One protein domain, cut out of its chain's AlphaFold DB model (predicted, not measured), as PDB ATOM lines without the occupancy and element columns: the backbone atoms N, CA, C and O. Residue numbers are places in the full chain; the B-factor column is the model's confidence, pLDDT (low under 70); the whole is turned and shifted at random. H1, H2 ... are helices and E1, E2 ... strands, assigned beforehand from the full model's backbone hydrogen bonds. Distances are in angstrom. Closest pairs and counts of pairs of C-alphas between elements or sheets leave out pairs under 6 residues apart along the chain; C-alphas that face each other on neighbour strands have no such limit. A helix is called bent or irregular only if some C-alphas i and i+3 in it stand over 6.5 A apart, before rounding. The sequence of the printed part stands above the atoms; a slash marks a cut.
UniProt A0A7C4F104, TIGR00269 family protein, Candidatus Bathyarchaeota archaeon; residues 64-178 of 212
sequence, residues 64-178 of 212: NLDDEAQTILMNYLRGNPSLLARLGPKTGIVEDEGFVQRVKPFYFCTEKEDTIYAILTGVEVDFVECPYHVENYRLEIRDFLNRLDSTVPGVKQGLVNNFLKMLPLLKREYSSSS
ATOM      1  N   ASN A  64     118.794 153.669 116.732       98.19
ATOM      2  CA  ASN A  64     117.755 153.851 117.734       98.19
ATOM      3  C   ASN A  64     117.776 155.256 118.362       98.19
ATOM      4  O   ASN A  64     118.535 156.131 117.934       98.19
ATOM      5  N   LEU A  65     116.920 155.506 119.349       98.50
ATOM      6  CA  LEU A  65     116.785 156.802 120.012       98.50
ATOM      7  C   LEU A  65     118.110 157.279 120.619       98.50
ATOM      8  O   LEU A  65     118.457 158.455 120.489       98.50
ATOM      9  N   ASP A  66     118.855 156.385 121.265       98.25
ATOM     10  CA  ASP A  66     120.139 156.688 121.896       98.25
ATOM     11  C   ASP A  66     121.170 157.129 120.854       98.25
ATOM     12  O   ASP A  66     121.839 158.155 121.027       98.25
ATOM     13  N   ASP A  67     121.250 156.416 119.730       97.44
ATOM     14  CA  ASP A  67     122.111 156.769 118.602       97.44
ATOM     15  C   ASP A  67     121.808 158.153 118.023       97.44
ATOM     16  O   ASP A  67     122.725 158.905 117.645       97.44
ATOM     17  N   GLU A  68     120.523 158.490 117.926       98.31
ATOM     18  CA  GLU A  68     120.070 159.774 117.412       98.31
ATOM     19  C   GLU A  68     120.329 160.892 118.414       98.31
ATOM     20  O   GLU A  68     120.893 161.913 118.022       98.31
ATOM     21  N   ALA A  69     120.024 160.686 119.697       98.44
ATOM     22  CA  ALA A  69     120.317 161.637 120.765       98.44
ATOM     23  C   ALA A  69     121.817 161.969 120.813       98.44
ATOM     24  O   ALA A  69     122.193 163.146 120.814       98.44
ATOM     25  N   GLN A  70     122.683 160.950 120.743       97.69
ATOM     26  CA  GLN A  70     124.133 161.131 120.657       97.69
ATOM     27  C   GLN A  70     124.518 161.956 119.425       97.69
ATOM     28  O   GLN A  70     125.254 162.937 119.525       97.69
ATOM     29  N   THR A  71     124.010 161.587 118.246       96.94
ATOM     30  CA  THR A  71     124.350 162.268 116.986       96.94
ATOM     31  C   THR A  71     123.882 163.722 116.976       96.94
ATOM     32  O   THR A  71     124.620 164.598 116.522       96.94
ATOM     33  N   ILE A  72     122.680 163.992 117.478       98.19
ATOM     34  CA  ILE A  72     122.105 165.333 117.579       98.19
ATOM     35  C   ILE A  72     122.962 166.187 118.516       98.19
ATOM     36  O   ILE A  72     123.459 167.234 118.096       98.19
ATOM     37  N   LEU A  73     123.224 165.713 119.740       98.06
ATOM     38  CA  LEU A  73     124.010 166.463 120.721       98.06
ATOM     39  C   LEU A  73     125.443 166.721 120.235       98.06
ATOM     40  O   LEU A  73     125.920 167.853 120.298       98.06
ATOM     41  N   MET A  74     126.106 165.712 119.663       96.69
ATOM     42  CA  MET A  74     127.441 165.866 119.070       96.69
ATOM     43  C   MET A  74     127.483 166.975 118.011       96.69
ATOM     44  O   MET A  74     128.462 167.717 117.932       96.69
ATOM     45  N   ASN A  75     126.461 167.071 117.155       96.62
ATOM     46  CA  ASN A  75     126.433 168.070 116.087       96.62
ATOM     47  C   ASN A  75     126.033 169.461 116.585       96.62
ATOM     48  O   ASN A  75     126.534 170.437 116.028       96.62
ATOM     49  N   TYR A  76     125.214 169.563 117.638       96.50
ATOM     50  CA  TYR A  76     124.995 170.831 118.335       96.50
ATOM     51  C   TYR A  76     126.295 171.371 118.925       96.50
ATOM     52  O   TYR A  76     126.700 172.482 118.598       96.50
ATOM     53  N   LEU A  77     126.995 170.558 119.720       96.69
ATOM     54  CA  LEU A  77     128.225 170.967 120.402       96.69
ATOM     55  C   LEU A  77     129.369 171.298 119.434       96.69
ATOM     56  O   LEU A  77     130.200 172.151 119.723       96.69
ATOM     57  N   ARG A  78     129.409 170.648 118.265       95.38
ATOM     58  CA  ARG A  78     130.393 170.943 117.211       95.38
ATOM     59  C   ARG A  78     129.976 172.066 116.260       95.38
ATOM     60  O   ARG A  78     130.725 172.339 115.328       95.38
ATOM     61  N   GLY A  79     128.798 172.666 116.440       94.81
ATOM     62  CA  GLY A  79     128.316 173.744 115.576       94.81
ATOM     63  C   GLY A  79     128.140 173.320 114.115       94.81
ATOM     64  O   GLY A  79     128.522 174.058 113.214       94.81
ATOM     65  N   ASN A  80     127.574 172.131 113.862       93.75
ATOM     66  CA  ASN A  80     127.364 171.589 112.509       93.75
ATOM     67  C   ASN A  80     125.876 171.590 112.085       93.75
ATOM     68  O   ASN A  80     125.298 170.519 111.853       93.75
ATOM     69  N   PRO A  81     125.223 172.757 111.937       92.12
ATOM     70  CA  PRO A  81     123.789 172.837 111.647       92.12
ATOM     71  C   PRO A  81     123.402 172.243 110.281       92.12
ATOM     72  O   PRO A  81     122.345 171.627 110.145       92.12
ATOM     73  N   SER A  82     124.296 172.299 109.290       91.44
ATOM     74  CA  SER A  82     124.074 171.667 107.982       91.44
ATOM     75  C   SER A  82     124.047 170.134 108.041       91.44
ATOM     76  O   SER A  82     123.410 169.493 107.200       91.44
ATOM     77  N   LEU A  83     124.720 169.518 109.025       92.38
ATOM     78  CA  LEU A  83     124.622 168.079 109.274       92.38
ATOM     79  C   LEU A  83     123.336 167.736 110.020       92.38
ATOM     80  O   LEU A  83     122.707 166.743 109.664       92.38
ATOM     81  N   LEU A  84     122.922 168.573 110.978       95.62
ATOM     82  CA  LEU A  84     121.646 168.426 111.686       95.62
ATOM     83  C   LEU A  84     120.463 168.394 110.711       95.62
ATOM     84  O   LEU A  84     119.629 167.498 110.804       95.62
ATOM     85  N   ALA A  85     120.440 169.274 109.706       95.06
ATOM     86  CA  ALA A  85     119.396 169.287 108.675       95.06
ATOM     87  C   ALA A  85     119.233 167.945 107.932       95.06
ATOM     88  O   ALA A  85     118.152 167.624 107.442       95.06
ATOM     89  N   ARG A  86     120.300 167.137 107.855       93.50
ATOM     90  CA  ARG A  86     120.330 165.846 107.146       93.50
ATOM     91  C   ARG A  86     119.910 164.660 108.019       93.50
ATOM     92  O   ARG A  86     119.825 163.545 107.492       93.50
ATOM     93  N   LEU A  87     119.698 164.869 109.318       96.25
ATOM     94  CA  LEU A  87     119.246 163.835 110.251       96.25
ATOM     95  C   LEU A  87     117.717 163.661 110.198       96.25
ATOM     96  O   LEU A  87     117.015 164.320 109.427       96.25
ATOM     97  N   GLY A  88     117.216 162.738 111.017       96.50
ATOM     98  CA  GLY A  88     115.803 162.386 111.124       96.50
ATOM     99  C   GLY A  88     115.513 160.929 110.737       96.50
ATOM    100  O   GLY A  88     116.421 160.218 110.286       96.50
ATOM    101  N   PRO A  89     114.247 160.487 110.876       96.56
ATOM    102  CA  PRO A  89     113.830 159.114 110.570       96.56
ATOM    103  C   PRO A  89     114.056 158.733 109.100       96.56
ATOM    104  O   PRO A  89     114.439 157.605 108.795       96.56
ATOM    105  N   LYS A  90     113.879 159.706 108.193       95.56
ATOM    106  CA  LYS A  90     114.284 159.678 106.777       95.56
ATOM    107  C   LYS A  90     115.522 160.569 106.634       95.56
ATOM    108  O   LYS A  90     115.413 161.789 106.775       95.56
ATOM    109  N   THR A  91     116.693 159.982 106.374       92.38
ATOM    110  CA  THR A  91     117.942 160.769 106.281       92.38
ATOM    111  C   THR A  91     118.055 161.507 104.953       92.38
ATOM    112  O   THR A  91     117.698 160.939 103.923       92.38
ATOM    113  N   GLY A  92     118.688 162.678 104.952       86.50
ATOM    114  CA  GLY A  92     118.952 163.456 103.742       86.50
ATOM    115  C   GLY A  92     117.944 164.581 103.501       86.50
ATOM    116  O   GLY A  92     116.876 164.639 104.115       86.50
ATOM    117  N   ILE A  93     118.348 165.504 102.629       82.69
ATOM    118  CA  ILE A  93     117.587 166.704 102.241       82.69
ATOM    119  C   ILE A  93     117.519 166.904 100.725       82.69
ATOM    120  O   ILE A  93     116.818 167.795 100.271       82.69
ATOM    121  N   VAL A  94     118.250 166.089  99.963       82.12
ATOM    122  CA  VAL A  94     118.256 166.100  98.499       82.12
ATOM    123  C   VAL A  94     117.792 164.730  98.040       82.12
ATOM    124  O   VAL A  94     118.252 163.717  98.577       82.12
ATOM    125  N   GLU A  95     116.871 164.716  97.085       82.06
ATOM    126  CA  GLU A  95     116.444 163.506  96.395       82.06
ATOM    127  C   GLU A  95     117.261 163.382  95.108       82.06
ATOM    128  O   GLU A  95     117.375 164.337  94.345       82.06
ATOM    129  N   ASP A  96     117.902 162.230  94.927       86.50
ATOM    130  CA  ASP A  96     118.803 161.943  93.813       86.50
ATOM    131  C   ASP A  96     118.753 160.431  93.550       86.50
ATOM    132  O   ASP A  96     118.841 159.639  94.493       86.50
ATOM    133  N   GLU A  97     118.607 160.013  92.291       85.31
ATOM    134  CA  GLU A  97     118.532 158.596  91.889       85.31
ATOM    135  C   GLU A  97     119.814 157.809  92.218       85.31
ATOM    136  O   GLU A  97     119.833 156.575  92.313       85.31
ATOM    137  N   GLY A  98     120.914 158.529  92.425       88.56
ATOM    138  CA  GLY A  98     122.178 158.022  92.917       88.56
ATOM    139  C   GLY A  98     122.174 157.617  94.393       88.56
ATOM    140  O   GLY A  98     123.120 156.953  94.838       88.56
ATOM    141  N   PHE A  99     121.125 157.952  95.151       91.00
ATOM    142  CA  PHE A  99     120.970 157.592  96.557       91.00
ATOM    143  C   PHE A  99     119.712 156.772  96.836       91.00
ATOM    144  O   PHE A  99     118.586 157.199  96.602       91.00
ATOM    145  N   VAL A 100     119.898 155.619  97.485       94.69
ATOM    146  CA  VAL A 100     118.784 154.876  98.079       94.69
ATOM    147  C   VAL A 100     118.427 155.514  99.409       94.69
ATOM    148  O   VAL A 100     119.271 155.706 100.293       94.69
ATOM    149  N   GLN A 101     117.149 155.832  99.572       95.69
ATOM    150  CA  GLN A 101     116.666 156.488 100.773       95.69
ATOM    151  C   GLN A 101     116.864 155.595 102.007       95.69
ATOM    152  O   GLN A 101     116.292 154.509 102.110       95.69
ATOM    153  N   ARG A 102     117.611 156.093 102.997       96.69
ATOM    154  CA  ARG A 102     117.782 155.411 104.286       96.69
ATOM    155  C   ARG A 102     116.686 155.774 105.275       96.69
ATOM    156  O   ARG A 102     116.332 156.952 105.396       96.69
ATOM    157  N   VAL A 103     116.198 154.768 105.987       97.88
ATOM    158  CA  VAL A 103     115.165 154.885 107.020       97.88
ATOM    159  C   VAL A 103     115.615 154.209 108.312       97.88
ATOM    160  O   VAL A 103     116.454 153.307 108.297       97.88
ATOM    161  N   LYS A 104     115.074 154.670 109.439       98.25
ATOM    162  CA  LYS A 104     115.417 154.188 110.782       98.25
ATOM    163  C   LYS A 104     114.141 153.732 111.494       98.25
ATOM    164  O   LYS A 104     113.472 154.567 112.092       98.25
ATOM    165  N   PRO A 105     113.748 152.453 111.384       98.25
ATOM    166  CA  PRO A 105     112.525 151.962 112.022       98.25
ATOM    167  C   PRO A 105     112.543 152.082 113.552       98.25
ATOM    168  O   PRO A 105     111.516 152.391 114.141       98.25
ATOM    169  N   PHE A 106     113.712 151.932 114.183       98.06
ATOM    170  CA  PHE A 106     113.883 152.007 115.641       98.06
ATOM    171  C   PHE A 106     114.118 153.425 116.172       98.06
ATOM    172  O   PHE A 106     114.498 153.599 117.320       98.06
ATOM    173  N   TYR A 107     113.860 154.467 115.372       98.31
ATOM    174  CA  TYR A 107     114.190 155.862 115.707       98.31
ATOM    175  C   TYR A 107     113.696 156.336 117.086       98.31
ATOM    176  O   TYR A 107     114.302 157.219 117.688       98.31
ATOM    177  N   PHE A 108     112.576 155.784 117.557       97.81
ATOM    178  CA  PHE A 108     111.947 156.144 118.829       97.81
ATOM    179  C   PHE A 108     112.110 155.081 119.923       97.81
ATOM    180  O   PHE A 108     111.645 155.305 121.036       97.81
ATOM    181  N   CYS A 109     112.760 153.960 119.616       98.00
ATOM    182  CA  CYS A 109     113.062 152.896 120.564       98.00
ATOM    183  C   CYS A 109     114.392 153.205 121.247       98.00
ATOM    184  O   CYS A 109     115.335 153.640 120.597       98.00
ATOM    185  N   THR A 110     114.481 153.025 122.553       97.44
ATOM    186  CA  THR A 110     115.743 153.111 123.292       97.44
ATOM    187  C   THR A 110     116.597 151.874 123.038       97.44
ATOM    188  O   THR A 110     116.081 150.783 122.801       97.44
ATOM    189  N   GLU A 111     117.911 152.007 123.198       95.50
ATOM    190  CA  GLU A 111     118.842 150.870 123.155       95.50
ATOM    191  C   GLU A 111     118.449 149.778 124.164       95.50
ATOM    192  O   GLU A 111     118.567 148.583 123.890       95.50
ATOM    193  N   LYS A 112     117.907 150.183 125.320       94.75
ATOM    194  CA  LYS A 112     117.392 149.261 126.336       94.75
ATOM    195  C   LYS A 112     116.176 148.474 125.839       94.75
ATOM    196  O   LYS A 112     116.110 147.273 126.084       94.75
ATOM    197  N   GLU A 113     115.229 149.122 125.167       96.44
ATOM    198  CA  GLU A 113     114.051 148.457 124.594       96.44
ATOM    199  C   GLU A 113     114.448 147.480 123.485       96.44
ATOM    200  O   GLU A 113     114.013 146.328 123.524       96.44
ATOM    201  N   ASP A 114     115.327 147.893 122.569       95.31
ATOM    202  CA  ASP A 114     115.838 147.032 121.494       95.31
ATOM    203  C   ASP A 114     116.533 145.786 122.066       95.31
ATOM    204  O   ASP A 114     116.283 144.659 121.630       95.31
ATOM    205  N   THR A 115     117.374 145.979 123.089       93.94
ATOM    206  CA  THR A 115     118.115 144.896 123.751       93.94
ATOM    207  C   THR A 115     117.175 143.916 124.450       93.94
ATOM    208  O   THR A 115     117.307 142.703 124.291       93.94
ATOM    209  N   ILE A 116     116.200 144.425 125.212       95.62
ATOM    210  CA  ILE A 116     115.209 143.582 125.894       95.62
ATOM    211  C   ILE A 116     114.393 142.794 124.869       95.62
ATOM    212  O   ILE A 116     114.172 141.599 125.059       95.62
ATOM    213  N   TYR A 117     113.976 143.431 123.775       95.94
ATOM    214  CA  TYR A 117     113.235 142.761 122.713       95.94
ATOM    215  C   TYR A 117     114.042 141.614 122.093       95.94
ATOM    216  O   TYR A 117     113.517 140.508 121.967       95.94
ATOM    217  N   ALA A 118     115.320 141.839 121.766       93.75
ATOM    218  CA  ALA A 118     116.195 140.806 121.212       93.75
ATOM    219  C   ALA A 118     116.333 139.596 122.156       93.75
ATOM    220  O   ALA A 118     116.176 138.458 121.716       93.75
ATOM    221  N   ILE A 119     116.524 139.837 123.460       93.19
ATOM    222  CA  ILE A 119     116.614 138.775 124.477       93.19
ATOM    223  C   ILE A 119     115.302 137.987 124.569       93.19
ATOM    224  O   ILE A 119     115.316 136.758 124.539       93.19
ATOM    225  N   LEU A 120     114.162 138.676 124.672       95.88
ATOM    226  CA  LEU A 120     112.853 138.032 124.842       95.88
ATOM    227  C   LEU A 120     112.414 137.231 123.614       95.88
ATOM    228  O   LEU A 120     111.652 136.275 123.748       95.88
ATOM    229  N   THR A 121     112.870 137.624 122.427       94.12
ATOM    230  CA  THR A 121     112.534 136.958 121.160       94.12
ATOM    231  C   THR A 121     113.572 135.929 120.721       94.12
ATOM    232  O   THR A 121     113.357 135.253 119.717       94.12
ATOM    233  N   GLY A 122     114.669 135.777 121.469       91.69
ATOM    234  CA  GLY A 122     115.733 134.829 121.144       91.69
ATOM    235  C   GLY A 122     116.515 135.201 119.884       91.69
ATOM    236  O   GLY A 122     117.024 134.316 119.205       91.69
ATOM    237  N   VAL A 123     116.599 136.492 119.542       89.75
ATOM    238  CA  VAL A 123     117.468 136.950 118.453       89.75
ATOM    239  C   VAL A 123     118.915 136.781 118.900       89.75
ATOM    240  O   VAL A 123     119.349 137.414 119.863       89.75
ATOM    241  N   GLU A 124     119.668 135.938 118.196       84.44
ATOM    242  CA  GLU A 124     121.099 135.781 118.437       84.44
ATOM    243  C   GLU A 124     121.841 137.062 118.039       84.44
ATOM    244  O   GLU A 124     121.776 137.521 116.894       84.44
ATOM    245  N   VAL A 125     122.536 137.662 119.006       81.56
ATOM    246  CA  VAL A 125     123.339 138.870 118.810       81.56
ATOM    247  C   VAL A 125     124.741 138.612 119.341       81.56
ATOM    248  O   VAL A 125     124.925 138.328 120.523       81.56
ATOM    249  N   ASP A 126     125.740 138.771 118.476       79.12
ATOM    250  CA  ASP A 126     127.137 138.803 118.897       79.12
ATOM    251  C   ASP A 126     127.455 140.164 119.527       79.12
ATOM    252  O   ASP A 126     127.526 141.188 118.845       79.12
ATOM    253  N   PHE A 127     127.710 140.179 120.836       74.81
ATOM    254  CA  PHE A 127     128.105 141.380 121.584       74.81
ATOM    255  C   PHE A 127     129.594 141.735 121.406       74.81
ATOM    256  O   PHE A 127     130.266 142.170 122.343       74.81
ATOM    257  N   VAL A 128     130.143 141.534 120.207       81.69
ATOM    258  CA  VAL A 128     131.547 141.841 119.914       81.69
ATOM    259  C   VAL A 128     131.692 143.323 119.585       81.69
ATOM    260  O   VAL A 128     131.222 143.807 118.553       81.69
ATOM    261  N   GLU A 129     132.393 144.061 120.446       82.56
ATOM    262  CA  GLU A 129     132.761 145.441 120.143       82.56
ATOM    263  C   GLU A 129     133.876 145.516 119.091       82.56
ATOM    264  O   GLU A 129     134.803 144.707 119.039       82.56
ATOM    265  N   CYS A 130     133.816 146.547 118.245       89.31
ATOM    266  CA  CYS A 130     134.863 146.810 117.264       89.31
ATOM    267  C   CYS A 130     136.181 147.189 117.969       89.31
ATOM    268  O   CYS A 130     136.187 148.142 118.749       89.31
ATOM    269  N   PRO A 131     137.335 146.585 117.621       89.56
ATOM    270  CA  PRO A 131     138.623 146.908 118.251       89.56
ATOM    271  C   PRO A 131     139.087 148.353 117.998       89.56
ATOM    272  O   PRO A 131     139.977 148.858 118.677       89.56
ATOM    273  N   TYR A 132     138.485 149.051 117.030       89.12
ATOM    274  CA  TYR A 132     138.759 150.460 116.734       89.12
ATOM    275  C   TYR A 132     137.805 151.443 117.440       89.12
ATOM    276  O   TYR A 132     137.834 152.639 117.143       89.12
ATOM    277  N   HIS A 133     136.941 150.964 118.341       79.88
ATOM    278  CA  HIS A 133     135.944 151.769 119.059       79.88
ATOM    279  C   HIS A 133     136.549 152.680 120.152       79.88
ATOM    280  O   HIS A 133     135.957 153.705 120.485       79.88
ATOM    281  N   VAL A 134     137.753 152.348 120.633       62.94
ATOM    282  CA  VAL A 134     138.375 152.798 121.899       62.94
ATOM    283  C   VAL A 134     138.634 154.302 122.078       62.94
ATOM    284  O   VAL A 134     138.888 154.736 123.195       62.94
ATOM    285  N   GLU A 135     138.545 155.130 121.039       56.75
ATOM    286  CA  GLU A 135     138.836 156.567 121.154       56.75
ATOM    287  C   GLU A 135     137.806 157.404 120.404       56.75
ATOM    288  O   GLU A 135     138.018 157.822 119.255       56.75
ATOM    289  N   ASN A 136     136.659 157.662 121.031       73.75
ATOM    290  CA  ASN A 136     135.661 158.473 120.363       73.75
ATOM    291  C   ASN A 136     134.898 159.394 121.304       73.75
ATOM    292  O   ASN A 136     134.221 158.959 122.220       73.75
ATOM    293  N   TYR A 137     134.892 160.670 120.938       88.12
ATOM    294  CA  TYR A 137     133.983 161.709 121.421       88.12
ATOM    295  C   TYR A 137     132.518 161.237 121.545       88.12
ATOM    296  O   TYR A 137     131.773 161.718 122.388       88.12
ATOM    297  N   ARG A 138     132.087 160.269 120.722       90.94
ATOM    298  CA  ARG A 138     130.752 159.661 120.831       90.94
ATOM    299  C   ARG A 138     130.532 158.902 122.147       90.94
ATOM    300  O   ARG A 138     129.433 158.985 122.676       90.94
ATOM    301  N   LEU A 139     131.546 158.206 122.667       90.12
ATOM    302  CA  LEU A 139     131.468 157.485 123.943       90.12
ATOM    303  C   LEU A 139     131.234 158.448 125.107       90.12
ATOM    304  O   LEU A 139     130.317 158.243 125.892       90.12
ATOM    305  N   GLU A 140     131.976 159.555 125.147       93.25
ATOM    306  CA  GLU A 140     131.782 160.600 126.162       93.25
ATOM    307  C   GLU A 140     130.352 161.155 126.137       93.25
ATOM    308  O   GLU A 140     129.725 161.330 127.182       93.25
ATOM    309  N   ILE A 141     129.815 161.391 124.935       96.06
ATOM    310  CA  ILE A 141     128.442 161.865 124.751       96.06
ATOM    311  C   ILE A 141     127.415 160.807 125.162       96.06
ATOM    312  O   ILE A 141     126.432 161.155 125.816       96.06
ATOM    313  N   ARG A 142     127.633 159.534 124.812       94.94
ATOM    314  CA  ARG A 142     126.783 158.417 125.245       94.94
ATOM    315  C   ARG A 142     126.724 158.359 126.766       94.94
ATOM    316  O   ARG A 142     125.637 158.382 127.332       94.94
ATOM    317  N   ASP A 143     127.877 158.338 127.424       95.12
ATOM    318  CA  ASP A 143     127.952 158.191 128.874       95.12
ATOM    319  C   ASP A 143     127.361 159.415 129.587       95.12
ATOM    320  O   ASP A 143     126.676 159.278 130.600       95.12
ATOM    321  N   PHE A 144     127.559 160.616 129.037       96.94
ATOM    322  CA  PHE A 144     126.902 161.832 129.516       96.94
ATOM    323  C   PHE A 144     125.374 161.750 129.418       96.94
ATOM    324  O   PHE A 144     124.690 161.984 130.414       96.94
ATOM    325  N   LEU A 145     124.840 161.382 128.250       97.75
ATOM    326  CA  LEU A 145     123.398 161.240 128.044       97.75
ATOM    327  C   LEU A 145     122.806 160.141 128.926       97.75
ATOM    328  O   LEU A 145     121.740 160.342 129.490       97.75
ATOM    329  N   ASN A 146     123.497 159.011 129.087       96.75
ATOM    330  CA  ASN A 146     123.059 157.920 129.958       96.75
ATOM    331  C   ASN A 146     122.981 158.359 131.421       96.75
ATOM    332  O   ASN A 146     121.987 158.081 132.088       96.75
ATOM    333  N   ARG A 147     123.990 159.090 131.912       97.44
ATOM    334  CA  ARG A 147     123.961 159.644 133.273       97.44
ATOM    335  C   ARG A 147     122.803 160.622 133.455       97.44
ATOM    336  O   ARG A 147     122.077 160.498 134.436       97.44
ATOM    337  N   LEU A 148     122.605 161.554 132.523       97.31
ATOM    338  CA  LEU A 148     121.502 162.517 132.611       97.31
ATOM    339  C   LEU A 148     120.129 161.852 132.545       97.31
ATOM    340  O   LEU A 148     119.253 162.199 133.323       97.31
ATOM    341  N   ASP A 149     119.943 160.891 131.648       96.62
ATOM    342  CA  ASP A 149     118.668 160.191 131.490       96.62
ATOM    343  C   ASP A 149     118.338 159.320 132.719       96.62
ATOM    344  O   ASP A 149     117.175 159.118 133.048       96.62
ATOM    345  N   SER A 150     119.363 158.858 133.451       95.69
ATOM    346  CA  SER A 150     119.180 158.115 134.706       95.69
ATOM    347  C   SER A 150     118.707 158.985 135.876       95.69
ATOM    348  O   SER A 150     118.014 158.488 136.763       95.69
ATOM    349  N   THR A 151     119.063 160.274 135.888       96.62
ATOM    350  CA  THR A 151     118.658 161.221 136.941       96.62
ATOM    351  C   THR A 151     117.413 162.013 136.561       96.62
ATOM    352  O   THR A 151     116.627 162.380 137.430       96.62
ATOM    353  N   VAL A 152     117.212 162.252 135.266       96.19
ATOM    354  CA  VAL A 152     116.053 162.930 134.689       96.19
ATOM    355  C   VAL A 152     115.510 162.050 133.558       96.19
ATOM    356  O   VAL A 152     115.948 162.175 132.414       96.19
ATOM    357  N   PRO A 153     114.561 161.143 133.856       94.94
ATOM    358  CA  PRO A 153     114.004 160.243 132.855       94.94
ATOM    359  C   PRO A 153     113.380 161.000 131.682       94.94
ATOM    360  O   PRO A 153     112.584 161.921 131.879       94.94
ATOM    361  N   GLY A 154     113.707 160.595 130.455       95.56
ATOM    362  CA  GLY A 154     113.127 161.181 129.248       95.56
ATOM    363  C   GLY A 154     113.977 162.273 128.594       95.56
ATOM    364  O   GLY A 154     113.514 162.907 127.642       95.56
ATOM    365  N   VAL A 155     115.204 162.520 129.068       97.25
ATOM    366  CA  VAL A 155     116.104 163.545 128.506       97.25
ATOM    367  C   VAL A 155     116.423 163.249 127.044       97.25
ATOM    368  O   VAL A 155     116.382 164.160 126.211       97.25
ATOM    369  N   LYS A 156     116.698 161.987 126.701       98.31
ATOM    370  CA  LYS A 156     117.010 161.600 125.315       98.31
ATOM    371  C   LYS A 156     115.800 161.792 124.399       98.31
ATOM    372  O   LYS A 156     115.928 162.398 123.336       98.31
ATOM    373  N   GLN A 157     114.617 161.355 124.839       98.00
ATOM    374  CA  GLN A 157     113.350 161.542 124.126       98.00
ATOM    375  C   GLN A 157     113.051 163.031 123.943       98.00
ATOM    376  O   GLN A 157     112.707 163.462 122.845       98.00
ATOM    377  N   GLY A 158     113.210 163.832 124.999       98.12
ATOM    378  CA  GLY A 158     113.012 165.277 124.969       98.12
ATOM    379  C   GLY A 158     113.923 165.963 123.954       98.12
ATOM    380  O   GLY A 158     113.438 166.741 123.129       98.12
ATOM    381  N   LEU A 159     115.216 165.620 123.955       98.38
ATOM    382  CA  LEU A 159     116.200 166.121 122.994       98.38
ATOM    383  C   LEU A 159     115.800 165.790 121.550       98.38
ATOM    384  O   LEU A 159     115.743 166.687 120.706       98.38
ATOM    385  N   VAL A 160     115.503 164.520 121.264       98.56
ATOM    386  CA  VAL A 160     115.146 164.059 119.914       98.56
ATOM    387  C   VAL A 160     113.828 164.686 119.452       98.56
ATOM    388  O   VAL A 160     113.761 165.242 118.357       98.56
ATOM    389  N   ASN A 161     112.791 164.680 120.290       98.12
ATOM    390  CA  ASN A 161     111.483 165.244 119.950       98.12
ATOM    391  C   ASN A 161     111.549 166.756 119.716       98.12
ATOM    392  O   ASN A 161     110.910 167.269 118.796       98.12
ATOM    393  N   ASN A 162     112.326 167.484 120.523       97.94
ATOM    394  CA  ASN A 162     112.538 168.913 120.317       97.94
ATOM    395  C   ASN A 162     113.298 169.179 119.009       97.94
ATOM    396  O   ASN A 162     112.874 170.015 118.209       97.94
ATOM    397  N   PHE A 163     114.347 168.401 118.735       98.12
ATOM    398  CA  PHE A 163     115.069 168.459 117.469       98.12
ATOM    399  C   PHE A 163     114.145 168.243 116.260       98.12
ATOM    400  O   PHE A 163     114.201 169.022 115.308       98.12
ATOM    401  N   LEU A 164     113.245 167.254 116.300       97.94
ATOM    402  CA  LEU A 164     112.300 167.002 115.205       97.94
ATOM    403  C   LEU A 164     111.350 168.178 114.948       97.94
ATOM    404  O   LEU A 164     111.022 168.437 113.792       97.94
ATOM    405  N   LYS A 165     110.951 168.926 115.986       97.94
ATOM    406  CA  LYS A 165     110.146 170.151 115.822       97.94
ATOM    407  C   LYS A 165     110.914 171.253 115.086       97.94
ATOM    408  O   LYS A 165     110.316 172.009 114.328       97.94
ATOM    409  N   MET A 166     112.232 171.331 115.275       96.50
ATOM    410  CA  MET A 166     113.098 172.310 114.601       96.50
ATOM    411  C   MET A 166     113.579 171.850 113.219       96.50
ATOM    412  O   MET A 166     113.949 172.676 112.383       96.50
ATOM    413  N   LEU A 167     113.577 170.542 112.959       96.12
ATOM    414  CA  LEU A 167     114.114 169.952 111.737       96.12
ATOM    415  C   LEU A 167     113.546 170.559 110.437       96.12
ATOM    416  O   LEU A 167     114.346 170.794 109.533       96.12
ATOM    417  N   PRO A 168     112.240 170.874 110.297       95.06
ATOM    418  CA  PRO A 168     111.724 171.522 109.089       95.06
ATOM    419  C   PRO A 168     112.397 172.866 108.781       95.06
ATOM    420  O   PRO A 168     112.696 173.154 107.624       95.06
ATOM    421  N   LEU A 169     112.690 173.663 109.816       95.19
ATOM    422  CA  LEU A 169     113.368 174.952 109.672       95.19
ATOM    423  C   LEU A 169     114.809 174.753 109.197       95.19
ATOM    424  O   LEU A 169     115.228 175.392 108.237       95.19
ATOM    425  N   LEU A 170     115.529 173.805 109.808       94.25
ATOM    426  CA  LEU A 170     116.888 173.441 109.395       94.25
ATOM    427  C   LEU A 170     116.919 172.919 107.954       94.25
ATOM    428  O   LEU A 170     117.792 173.290 107.175       94.25
ATOM    429  N   LYS A 171     115.963 172.069 107.569       93.00
ATOM    430  CA  LYS A 171     115.886 171.553 106.198       93.00
ATOM    431  C   LYS A 171     115.694 172.675 105.191       93.00
ATOM    432  O   LYS A 171     116.396 172.671 104.191       93.00
ATOM    433  N   ARG A 172     114.812 173.636 105.473       91.88
ATOM    434  CA  ARG A 172     114.581 174.804 104.611       91.88
ATOM    435  C   ARG A 172     115.815 175.703 104.494       91.88
ATOM    436  O   ARG A 172     116.113 176.170 103.404       91.88
ATOM    437  N   GLU A 173     116.533 175.922 105.595       92.06
ATOM    438  CA  GLU A 173     117.763 176.728 105.611       92.06
ATOM    439  C   GLU A 173     118.865 176.102 104.734       92.06
ATOM    440  O   GLU A 173     119.574 176.796 104.009       92.06
ATOM    441  N   TYR A 174     118.996 174.771 104.771       89.00
ATOM    442  CA  TYR A 174     120.104 174.050 104.136       89.00
ATOM    443  C   TYR A 174     119.723 173.271 102.862       89.00
ATOM    444  O   TYR A 174     120.575 172.571 102.307       89.00
ATOM    445  N   SER A 175     118.482 173.373 102.369       79.12
ATOM    446  CA  SER A 175     117.993 172.635 101.186       79.12
ATOM    447  C   SER A 175     118.563 173.128  99.858       79.12
ATOM    448  O   SER A 175     118.511 172.402  98.873       79.12
ATOM    449  N   SER A 176     119.132 174.334  99.811       64.38
ATOM    450  CA  SER A 176     119.655 174.969  98.589       64.38
ATOM    451  C   SER A 176     120.967 174.369  98.064       64.38
ATOM    452  O   SER A 176     121.516 174.840  97.071       64.38
ATOM    453  N   SER A 177     121.492 173.321  98.703       65.62
ATOM    454  CA  SER A 177     122.720 172.662  98.257       65.62
ATOM    455  C   SER A 177     122.427 171.686  97.114       65.62
ATOM    456  O   SER A 177     122.061 170.538  97.368       65.62
ATOM    457  N   SER A 178     122.628 172.103  95.862       70.25
ATOM    458  CA  SER A 178     122.642 171.173  94.725       70.25
ATOM    459  C   SER A 178     123.781 170.162  94.885       70.25
ATOM    460  O   SER A 178     124.924 170.541  95.160       70.25
TER     461      SER A 178
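This is residues 64 to 178 of the 212 residues of the protein "TIGR00269 family protein" of Candidatus Bathyarchaeota archaeon (UniProt A0A7C4F104). The long helix H5 and helix H4 meet near residues 149 and 155 as a V, and H1 packs in the V on both. Short H2 packs on residues 167 to 174 of H5, the winding stretch 85 to 100 leads from it to strand E1, and residues 116 to 122, of which 116 to 121 belong to H3, and 126 to 136 stick out. The 115 printed residues hold five named helices and one named strand, in the order H1, H2, E1, H3, H4, H5, with no sheet between named strands; the class is mostly helix. The whole is only just compact, close to loose, with a radius of gyration of the C-alphas of 15.8 A and spans of 44 by 34 by 28 A.

H5, residues 155 to 174, is 26.8 A long and ends at C-alpha 174 (120.104, 174.050, 104.136). It is irregular, C-alphas 165 and 168 being 7.1 A apart, with a kink of 49 degrees near residue 168. H4, residues 137 to 151, measures 21.8 A, and H1, residues 65 to 77, 18.2 A from C-alpha 65 (116.785, 156.802, 120.012). H3 is residues 111 to 121, 15.4 A; H2 is 81 to 84, 4.9 A; E1 is 101 to 103, 6.6 A.

H5 touches H1 with residues 156 to 163 alone, at a steep tilt of 58 degrees, the same way; the closest C-alphas, Ala 69 and Lys 156, are 5.6 A apart. H4 touches H1 at a steep 65 degrees, opposite ways, closest at the C-alphas of Gln 70 and Arg 142, 6.0 A. H3 is close to H1 but not clearly touching, the closest C-alphas being those of Asp 66 and Glu 111, 6.1 A. E1 pairs with no named strand. Every O i to N i+4 pair is within hydrogen-bond range in H1, H3 and H4, 14 of 16 in H5; H2 is too short for one.

The C-alphas farthest apart, Gly 122 and Ser 176, are 46.2 A apart. The printed part has no cut. The links H2 to E1 and H3 to H4 are long. Residues 134 to 135 and 176 to 177 are under 70 in pLDDT.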